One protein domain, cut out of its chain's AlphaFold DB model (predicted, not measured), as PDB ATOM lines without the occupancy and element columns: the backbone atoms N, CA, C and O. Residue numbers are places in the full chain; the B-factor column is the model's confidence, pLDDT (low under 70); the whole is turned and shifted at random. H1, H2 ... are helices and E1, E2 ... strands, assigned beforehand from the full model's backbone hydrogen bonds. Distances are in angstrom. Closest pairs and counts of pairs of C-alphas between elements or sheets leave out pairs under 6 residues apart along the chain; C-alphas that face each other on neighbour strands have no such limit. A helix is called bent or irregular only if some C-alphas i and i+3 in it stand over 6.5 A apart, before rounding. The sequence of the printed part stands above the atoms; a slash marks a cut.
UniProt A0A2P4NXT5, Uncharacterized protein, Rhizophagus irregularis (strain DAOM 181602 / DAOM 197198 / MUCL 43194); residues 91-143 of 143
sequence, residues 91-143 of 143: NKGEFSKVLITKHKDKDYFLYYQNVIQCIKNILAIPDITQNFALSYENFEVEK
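Overview. This is residues 91 to 143 of the 143 residues of an uncharacterized protein of Rhizophagus irregularis (strain DAOM 181602 / DAOM 197198 / MUCL 43194) (UniProt A0A2P4NXT5). A long, twisted two-stranded hairpin, E1 and E2, leads into a short helix H1 and a single turn H2, and residues 133 to 143 stick out as a free tail. The printed part has 53 residues, with E1, E2, H1, H2 along it; the two-strand sheet is antiparallel and the class mixed. It is extended and flat, with a radius of gyration of the C-alphas of 19.0 A and spans of 54 by 40 by 9 A.

Along the chain. E1, residues 95 to 103, begins at C-alpha (181.024, 131.969, 217.758) and is 23.0 A long. E2, residues 106 to 113, is 22.9 A. H1, residues 115 to 123, is 12.3 A. H2, residues 126 to 129, is 5.1 A and ends at (167.947, 127.968, 197.674).

Arrangement. E1 and E2 form a hairpin, antiparallel at 155 degrees, with N 98 and O 110 within hydrogen-bond range at 2.9 A. H1 and H2 only just touch, only at the corner, with 3 pairs of C-alphas within 8 A; the closest are Leu 123 and Thr 129, 5.0 A. E1 is apart from H1. In H1 every O i to N i+4 pair is within hydrogen-bond range; H2 is too short for one.

Size, cuts and confidence. The C-alphas farthest apart, Asp 105 and Glu 142, are 56.8 A apart. The printed part has no cut, and its three links are tight. Residues 91 to 94 and 143 have pLDDT under 70.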
ATOM      1  N   ASN A  91     170.696 132.516 212.929       59.91
ATOM      2  CA  ASN A  91     172.137 132.697 212.953       59.91
ATOM      3  C   ASN A  91     172.747 131.976 214.170       59.91
ATOM      4  O   ASN A  91     173.580 132.518 214.889       59.91
ATOM      5  N   LYS A  92     172.280 130.756 214.465       61.00
ATOM      6  CA  LYS A  92     172.745 129.938 215.590       61.00
ATOM      7  C   LYS A  92     174.018 129.199 215.165       61.00
ATOM      8  O   LYS A  92     174.092 127.978 215.206       61.00
ATOM      9  N   GLY A  93     174.991 129.945 214.651       63.16
ATOM     10  CA  GLY A  93     176.351 129.462 214.453       63.16
ATOM     11  C   GLY A  93     177.140 129.660 215.741       63.16
ATOM     12  O   GLY A  93     177.006 130.700 216.382       63.16
ATOM     13  N   GLU A  94     177.960 128.687 216.117       69.88
ATOM     14  CA  GLU A  94     178.891 128.848 217.231       69.88
ATOM     15  C   GLU A  94     179.864 129.999 216.924       69.88
ATOM     16  O   GLU A  94     180.458 130.060 215.840       69.88
ATOM     17  N   PHE A  95     179.999 130.940 217.861       80.19
ATOM     18  CA  PHE A  95     181.024 131.969 217.758       80.19
ATOM     19  C   PHE A  95     182.384 131.308 217.940       80.19
ATOM     20  O   PHE A  95     182.685 130.713 218.973       80.19
ATOM     21  N   SER A  96     183.220 131.423 216.919       85.00
ATOM     22  CA  SER A  96     184.604 130.991 216.974       85.00
ATOM     23  C   SER A  96     185.397 131.991 217.806       85.00
ATOM     24  O   SER A  96     185.395 133.189 217.517       85.00
ATOM     25  N   LYS A  97     186.076 131.487 218.837       92.19
ATOM     26  CA  LYS A  97     187.002 132.249 219.676       92.19
ATOM     27  C   LYS A  97     188.430 131.950 219.236       92.19
ATOM     28  O   LYS A  97     188.873 130.808 219.323       92.19
ATOM     29  N   VAL A  98     189.165 132.971 218.806       93.94
ATOM     30  CA  VAL A  98     190.572 132.843 218.391       93.94
ATOM     31  C   VAL A  98     191.428 133.821 219.182       93.94
ATOM     32  O   VAL A  98     191.099 134.998 219.273       93.94
ATOM     33  N   LEU A  99     192.526 133.343 219.772       96.00
ATOM     34  CA  LEU A  99     193.522 134.211 220.403       96.00
ATOM     35  C   LEU A  99     194.265 134.983 219.308       96.00
ATOM     36  O   LEU A  99     194.899 134.374 218.453       96.00
ATOM     37  N   ILE A 100     194.197 136.310 219.350       97.44
ATOM     38  CA  ILE A 100     194.874 137.186 218.389       97.44
ATOM     39  C   ILE A 100     196.264 137.554 218.885       97.44
ATOM     40  O   ILE A 100     197.229 137.490 218.131       97.44
ATOM     41  N   THR A 101     196.382 137.953 220.151       96.75
ATOM     42  CA  THR A 101     197.671 138.358 220.717       96.75
ATOM     43  C   THR A 101     197.669 138.297 222.238       96.75
ATOM     44  O   THR A 101     196.612 138.248 222.872       96.75
ATOM     45  N   LYS A 102     198.867 138.320 222.825       97.94
ATOM     46  CA  LYS A 102     199.079 138.534 224.257       97.94
ATOM     47  C   LYS A 102     199.873 139.814 224.467       97.94
ATOM     48  O   LYS A 102     200.924 140.000 223.857       97.94
ATOM     49  N   HIS A 103     199.408 140.679 225.360       95.62
ATOM     50  CA  HIS A 103     200.120 141.901 225.722       95.62
ATOM     51  C   HIS A 103     200.017 142.163 227.224       95.62
ATOM     52  O   HIS A 103     198.912 142.254 227.753       95.62
ATOM     53  N   LYS A 104     201.171 142.317 227.897       94.81
ATOM     54  CA  LYS A 104     201.272 142.535 229.357       94.81
ATOM     55  C   LYS A 104     200.455 141.505 230.151       94.81
ATOM     56  O   LYS A 104     199.593 141.874 230.943       94.81
ATOM     57  N   ASP A 105     200.682 140.229 229.844       95.12
ATOM     58  CA  ASP A 105     200.003 139.083 230.467       95.12
ATOM     59  C   ASP A 105     198.473 139.054 230.294       95.12
ATOM     60  O   ASP A 105     197.775 138.318 230.988       95.12
ATOM     61  N   LYS A 106     197.941 139.830 229.340       95.69
ATOM     62  CA  LYS A 106     196.532 139.795 228.940       95.69
ATOM     63  C   LYS A 106     196.378 139.183 227.562       95.69
ATOM     64  O   LYS A 106     197.084 139.561 226.626       95.69
ATOM     65  N   ASP A 107     195.407 138.292 227.450       98.12
ATOM     66  CA  ASP A 107     195.048 137.615 226.214       98.12
ATOM     67  C   ASP A 107     193.939 138.397 225.502       98.12
ATOM     68  O   ASP A 107     192.914 138.724 226.100       98.12
ATOM     69  N   TYR A 108     194.137 138.678 224.218       95.50
ATOM     70  CA  TYR A 108     193.167 139.367 223.374       95.50
ATOM     71  C   TYR A 108     192.595 138.373 222.372       95.50
ATOM     72  O   TYR A 108     193.335 137.787 221.578       95.50
ATOM     73  N   PHE A 109     191.278 138.185 222.407       97.00
ATOM     74  CA  PHE A 109     190.570 137.225 221.567       97.00
ATOM     75  C   PHE A 109     189.690 137.933 220.536       97.00
ATOM     76  O   PHE A 109     189.083 138.959 220.831       97.00
ATOM     77  N   LEU A 110     189.582 137.348 219.345       93.25
ATOM     78  CA  LEU A 110     188.576 137.682 218.347       93.25
ATOM     79  C   LEU A 110     187.445 136.663 218.437       93.25
ATOM     80  O   LEU A 110     187.681 135.455 218.354       93.25
ATOM     81  N   TYR A 111     186.226 137.173 218.567       89.62
ATOM     82  CA  TYR A 111     184.999 136.400 218.468       89.62
ATOM     83  C   TYR A 111     184.375 136.692 217.112       89.62
ATOM     84  O   TYR A 111     184.041 137.838 216.815       89.62
ATOM     85  N   TYR A 112     184.241 135.674 216.272       84.62
ATOM     86  CA  TYR A 112     183.601 135.828 214.970       84.62
ATOM     87  C   TYR A 112     182.695 134.647 214.677       84.62
ATOM     88  O   TYR A 112     182.870 133.548 215.198       84.62
ATOM     89  N   GLN A 113     181.723 134.872 213.811       78.25
ATOM     90  CA  GLN A 113     180.844 133.823 213.338       78.25
ATOM     91  C   GLN A 113     181.216 133.461 211.909       78.25
ATOM     92  O   GLN A 113     181.489 134.333 211.082       78.25
ATOM     93  N   ASN A 114     181.269 132.166 211.611       78.00
ATOM     94  CA  ASN A 114     181.682 131.720 210.292       78.00
ATOM     95  C   ASN A 114     180.580 132.019 209.262       78.00
ATOM     96  O   ASN A 114     179.592 131.289 209.162       78.00
ATOM     97  N   VAL A 115     180.770 133.081 208.473       79.75
ATOM     98  CA  VAL A 115     179.838 133.510 207.415       79.75
ATOM     99  C   VAL A 115     179.569 132.380 206.421       79.75
ATOM    100  O   VAL A 115     178.431 132.198 205.998       79.75
ATOM    101  N   ILE A 116     180.573 131.551 206.114       81.00
ATOM    102  CA  ILE A 116     180.405 130.389 205.229       81.00
ATOM    103  C   ILE A 116     179.393 129.409 205.831       81.00
ATOM    104  O   ILE A 116     178.543 128.891 205.110       81.00
ATOM    105  N   GLN A 117     179.448 129.162 207.142       79.25
ATOM    106  CA  GLN A 117     178.490 128.279 207.807       79.25
ATOM    107  C   GLN A 117     177.079 128.877 207.799       79.25
ATOM    108  O   GLN A 117     176.111 128.156 207.572       79.25
ATOM    109  N   CYS A 118     176.963 130.193 207.967       75.62
ATOM    110  CA  CYS A 118     175.683 130.895 207.893       75.62
ATOM    111  C   CYS A 118     175.060 130.761 206.495       75.62
ATOM    112  O   CYS A 118     173.899 130.379 206.366       75.62
ATOM    113  N   ILE A 119     175.856 130.984 205.444       81.06
ATOM    114  CA  ILE A 119     175.434 130.802 204.049       81.06
ATOM    115  C   ILE A 119     175.010 129.350 203.804       81.06
ATOM    116  O   ILE A 119     173.946 129.113 203.242       81.06
ATOM    117  N   LYS A 120     175.790 128.367 204.273       81.94
ATOM    118  CA  LYS A 120     175.428 126.944 204.163       81.94
ATOM    119  C   LYS A 120     174.085 126.636 204.825       81.94
ATOM    120  O   LYS A 120     173.295 125.906 204.241       81.94
ATOM    121  N   ASN A 121     173.817 127.199 206.002       80.25
ATOM    122  CA  ASN A 121     172.549 126.995 206.704       80.25
ATOM    123  C   ASN A 121     171.363 127.576 205.916       80.25
ATOM    124  O   ASN A 121     170.311 126.947 205.852       80.25
ATOM    125  N   ILE A 122     171.537 128.736 205.271       82.56
ATOM    126  CA  ILE A 122     170.518 129.338 204.395       82.56
ATOM    127  C   ILE A 122     170.276 128.455 203.165       82.56
ATOM    128  O   ILE A 122     169.134 128.126 202.856       82.56
ATOM    129  N   LEU A 123     171.352 128.023 202.499       82.94
ATOM    130  CA  LEU A 123     171.289 127.168 201.309       82.94
ATOM    131  C   LEU A 123     170.802 125.736 201.606       82.94
ATOM    132  O   LEU A 123     170.491 124.985 200.680       82.94
ATOM    133  N   ALA A 124     170.732 125.337 202.876       83.94
ATOM    134  CA  ALA A 124     170.145 124.065 203.283       83.94
ATOM    135  C   ALA A 124     168.605 124.082 203.247       83.94
ATOM    136  O   ALA A 124     167.998 123.014 203.320       83.94
ATOM    137  N   ILE A 125     167.969 125.256 203.134       84.88
ATOM    138  CA  ILE A 125     166.510 125.403 203.065       84.88
ATOM    139  C   ILE A 125     166.080 125.379 201.586       84.88
ATOM    140  O   ILE A 125     166.285 126.374 200.888       84.88
ATOM    141  N   PRO A 126     165.451 124.294 201.082       83.88
ATOM    142  CA  PRO A 126     165.224 124.113 199.643       83.88
ATOM    143  C   PRO A 126     164.423 125.245 198.985       83.88
ATOM    144  O   PRO A 126     164.799 125.716 197.913       83.88
ATOM    145  N   ASP A 127     163.370 125.722 199.653       82.38
ATOM    146  CA  ASP A 127     162.501 126.809 199.173       82.38
ATOM    147  C   ASP A 127     163.241 128.144 199.023       82.38
ATOM    148  O   ASP A 127     162.847 129.005 198.237       82.38
ATOM    149  N   ILE A 128     164.303 128.333 199.805       80.31
ATOM    150  CA  ILE A 128     165.127 129.535 199.774       80.31
ATOM    151  C   ILE A 128     166.194 129.401 198.694       80.31
ATOM    152  O   ILE A 128     166.376 130.323 197.903       80.31
ATOM    153  N   THR A 129     166.863 128.250 198.627       82.75
ATOM    154  CA  THR A 129     167.947 127.968 197.674       82.75
ATOM    155  C   THR A 129     167.515 128.157 196.224       82.75
ATOM    156  O   THR A 129     168.310 128.622 195.413       82.75
ATOM    157  N   GLN A 130     166.249 127.873 195.903       80.69
ATOM    158  CA  GLN A 130     165.681 128.098 194.567       80.69
ATOM    159  C   GLN A 130     165.697 129.570 194.122       80.69
ATOM    160  O   GLN A 130     165.690 129.834 192.923       80.69
ATOM    161  N   ASN A 131     165.744 130.521 195.058       80.94
ATOM    162  CA  ASN A 131     165.762 131.954 194.752       80.94
ATOM    163  C   ASN A 131     167.178 132.504 194.515       80.94
ATOM    164  O   ASN A 131     167.325 133.683 194.195       80.94
ATOM    165  N   PHE A 132     168.226 131.688 194.677       82.56
ATOM    166  CA  PHE A 132     169.612 132.114 194.487       82.56
ATOM    167  C   PHE A 132     170.144 131.728 193.105       82.56
ATOM    168  O   PHE A 132     170.012 130.590 192.659       82.56
ATOM    169  N   ALA A 133     170.834 132.667 192.457       81.19
ATOM    170  CA  ALA A 133     171.660 132.369 191.295       81.19
ATOM    171  C   ALA A 133     172.989 131.751 191.760       81.19
ATOM    172  O   ALA A 133     173.762 132.385 192.476       81.19
ATOM    173  N   LEU A 134     173.255 130.505 191.357       80.94
ATOM    174  CA  LEU A 134     174.494 129.785 191.692       80.94
ATOM    175  C   LEU A 134     175.576 129.910 190.609       80.94
ATOM    176  O   LEU A 134     176.695 129.433 190.791       80.94
ATOM    177  N   SER A 135     175.247 130.551 189.491       83.19
ATOM    178  CA  SER A 135     176.151 130.819 188.378       83.19
ATOM    179  C   SER A 135     176.040 132.279 187.962       83.19
ATOM    180  O   SER A 135     174.942 132.834 187.940       83.19
ATOM    181  N   TYR A 136     177.166 132.876 187.591       77.75
ATOM    182  CA  TYR A 136     177.228 134.209 187.007       77.75
ATOM    183  C   TYR A 136     178.208 134.206 185.834       77.75
ATOM    184  O   TYR A 136     179.185 133.457 185.834       77.75
ATOM    185  N   GLU A 137     177.930 135.038 184.836       82.44
ATOM    186  CA  GLU A 137     178.857 135.330 183.744       82.44
ATOM    187  C   GLU A 137     179.568 136.650 184.048       82.44
ATOM    188  O   GLU A 137     178.955 137.610 184.521       82.44
ATOM    189  N   ASN A 138     180.880 136.693 183.810       81.94
ATOM    190  CA  ASN A 138     181.628 137.940 183.898       81.94
ATOM    191  C   ASN A 138     181.266 138.795 182.686       81.94
ATOM    192  O   ASN A 138     181.565 138.420 181.554       81.94
ATOM    193  N   PHE A 139     180.651 139.951 182.919       79.50
ATOM    194  CA  PHE A 139     180.472 140.939 181.865       79.50
ATOM    195  C   PHE A 139     181.796 141.677 181.668       79.50
ATOM    196  O   PHE A 139     182.231 142.433 182.540       79.50
ATOM    197  N   GLU A 140     182.455 141.445 180.535       81.50
ATOM    198  CA  GLU A 140     183.539 142.320 180.100       81.50
ATOM    199  C   GLU A 140     182.938 143.687 179.760       81.50
ATOM    200  O   GLU A 140     182.037 143.804 178.929       81.50
ATOM    201  N   VAL A 141     183.402 144.733 180.445       80.69
ATOM    202  CA  VAL A 141     183.038 146.108 180.101       80.69
ATOM    203  C   VAL A 141     183.914 146.511 178.920       80.69
ATOM    204  O   VAL A 141     185.114 146.732 179.099       80.69
ATOM    205  N   GLU A 142     183.333 146.578 177.719       73.50
ATOM    206  CA  GLU A 142     184.000 147.179 176.561       73.50
ATOM    207  C   GLU A 142     184.414 148.619 176.917       73.50
ATOM    208  O   GLU A 142     183.601 149.412 177.401       73.50
ATOM    209  N   LYS A 143     185.707 148.915 176.755       68.00
ATOM    210  CA  LYS A 143     186.321 150.222 177.034       68.00
ATOM    211  C   LYS A 143     186.279 151.142 175.826       68.00
ATOM    212  O   LYS A 143     186.529 150.638 174.709       68.00
TER     213      LYS A 143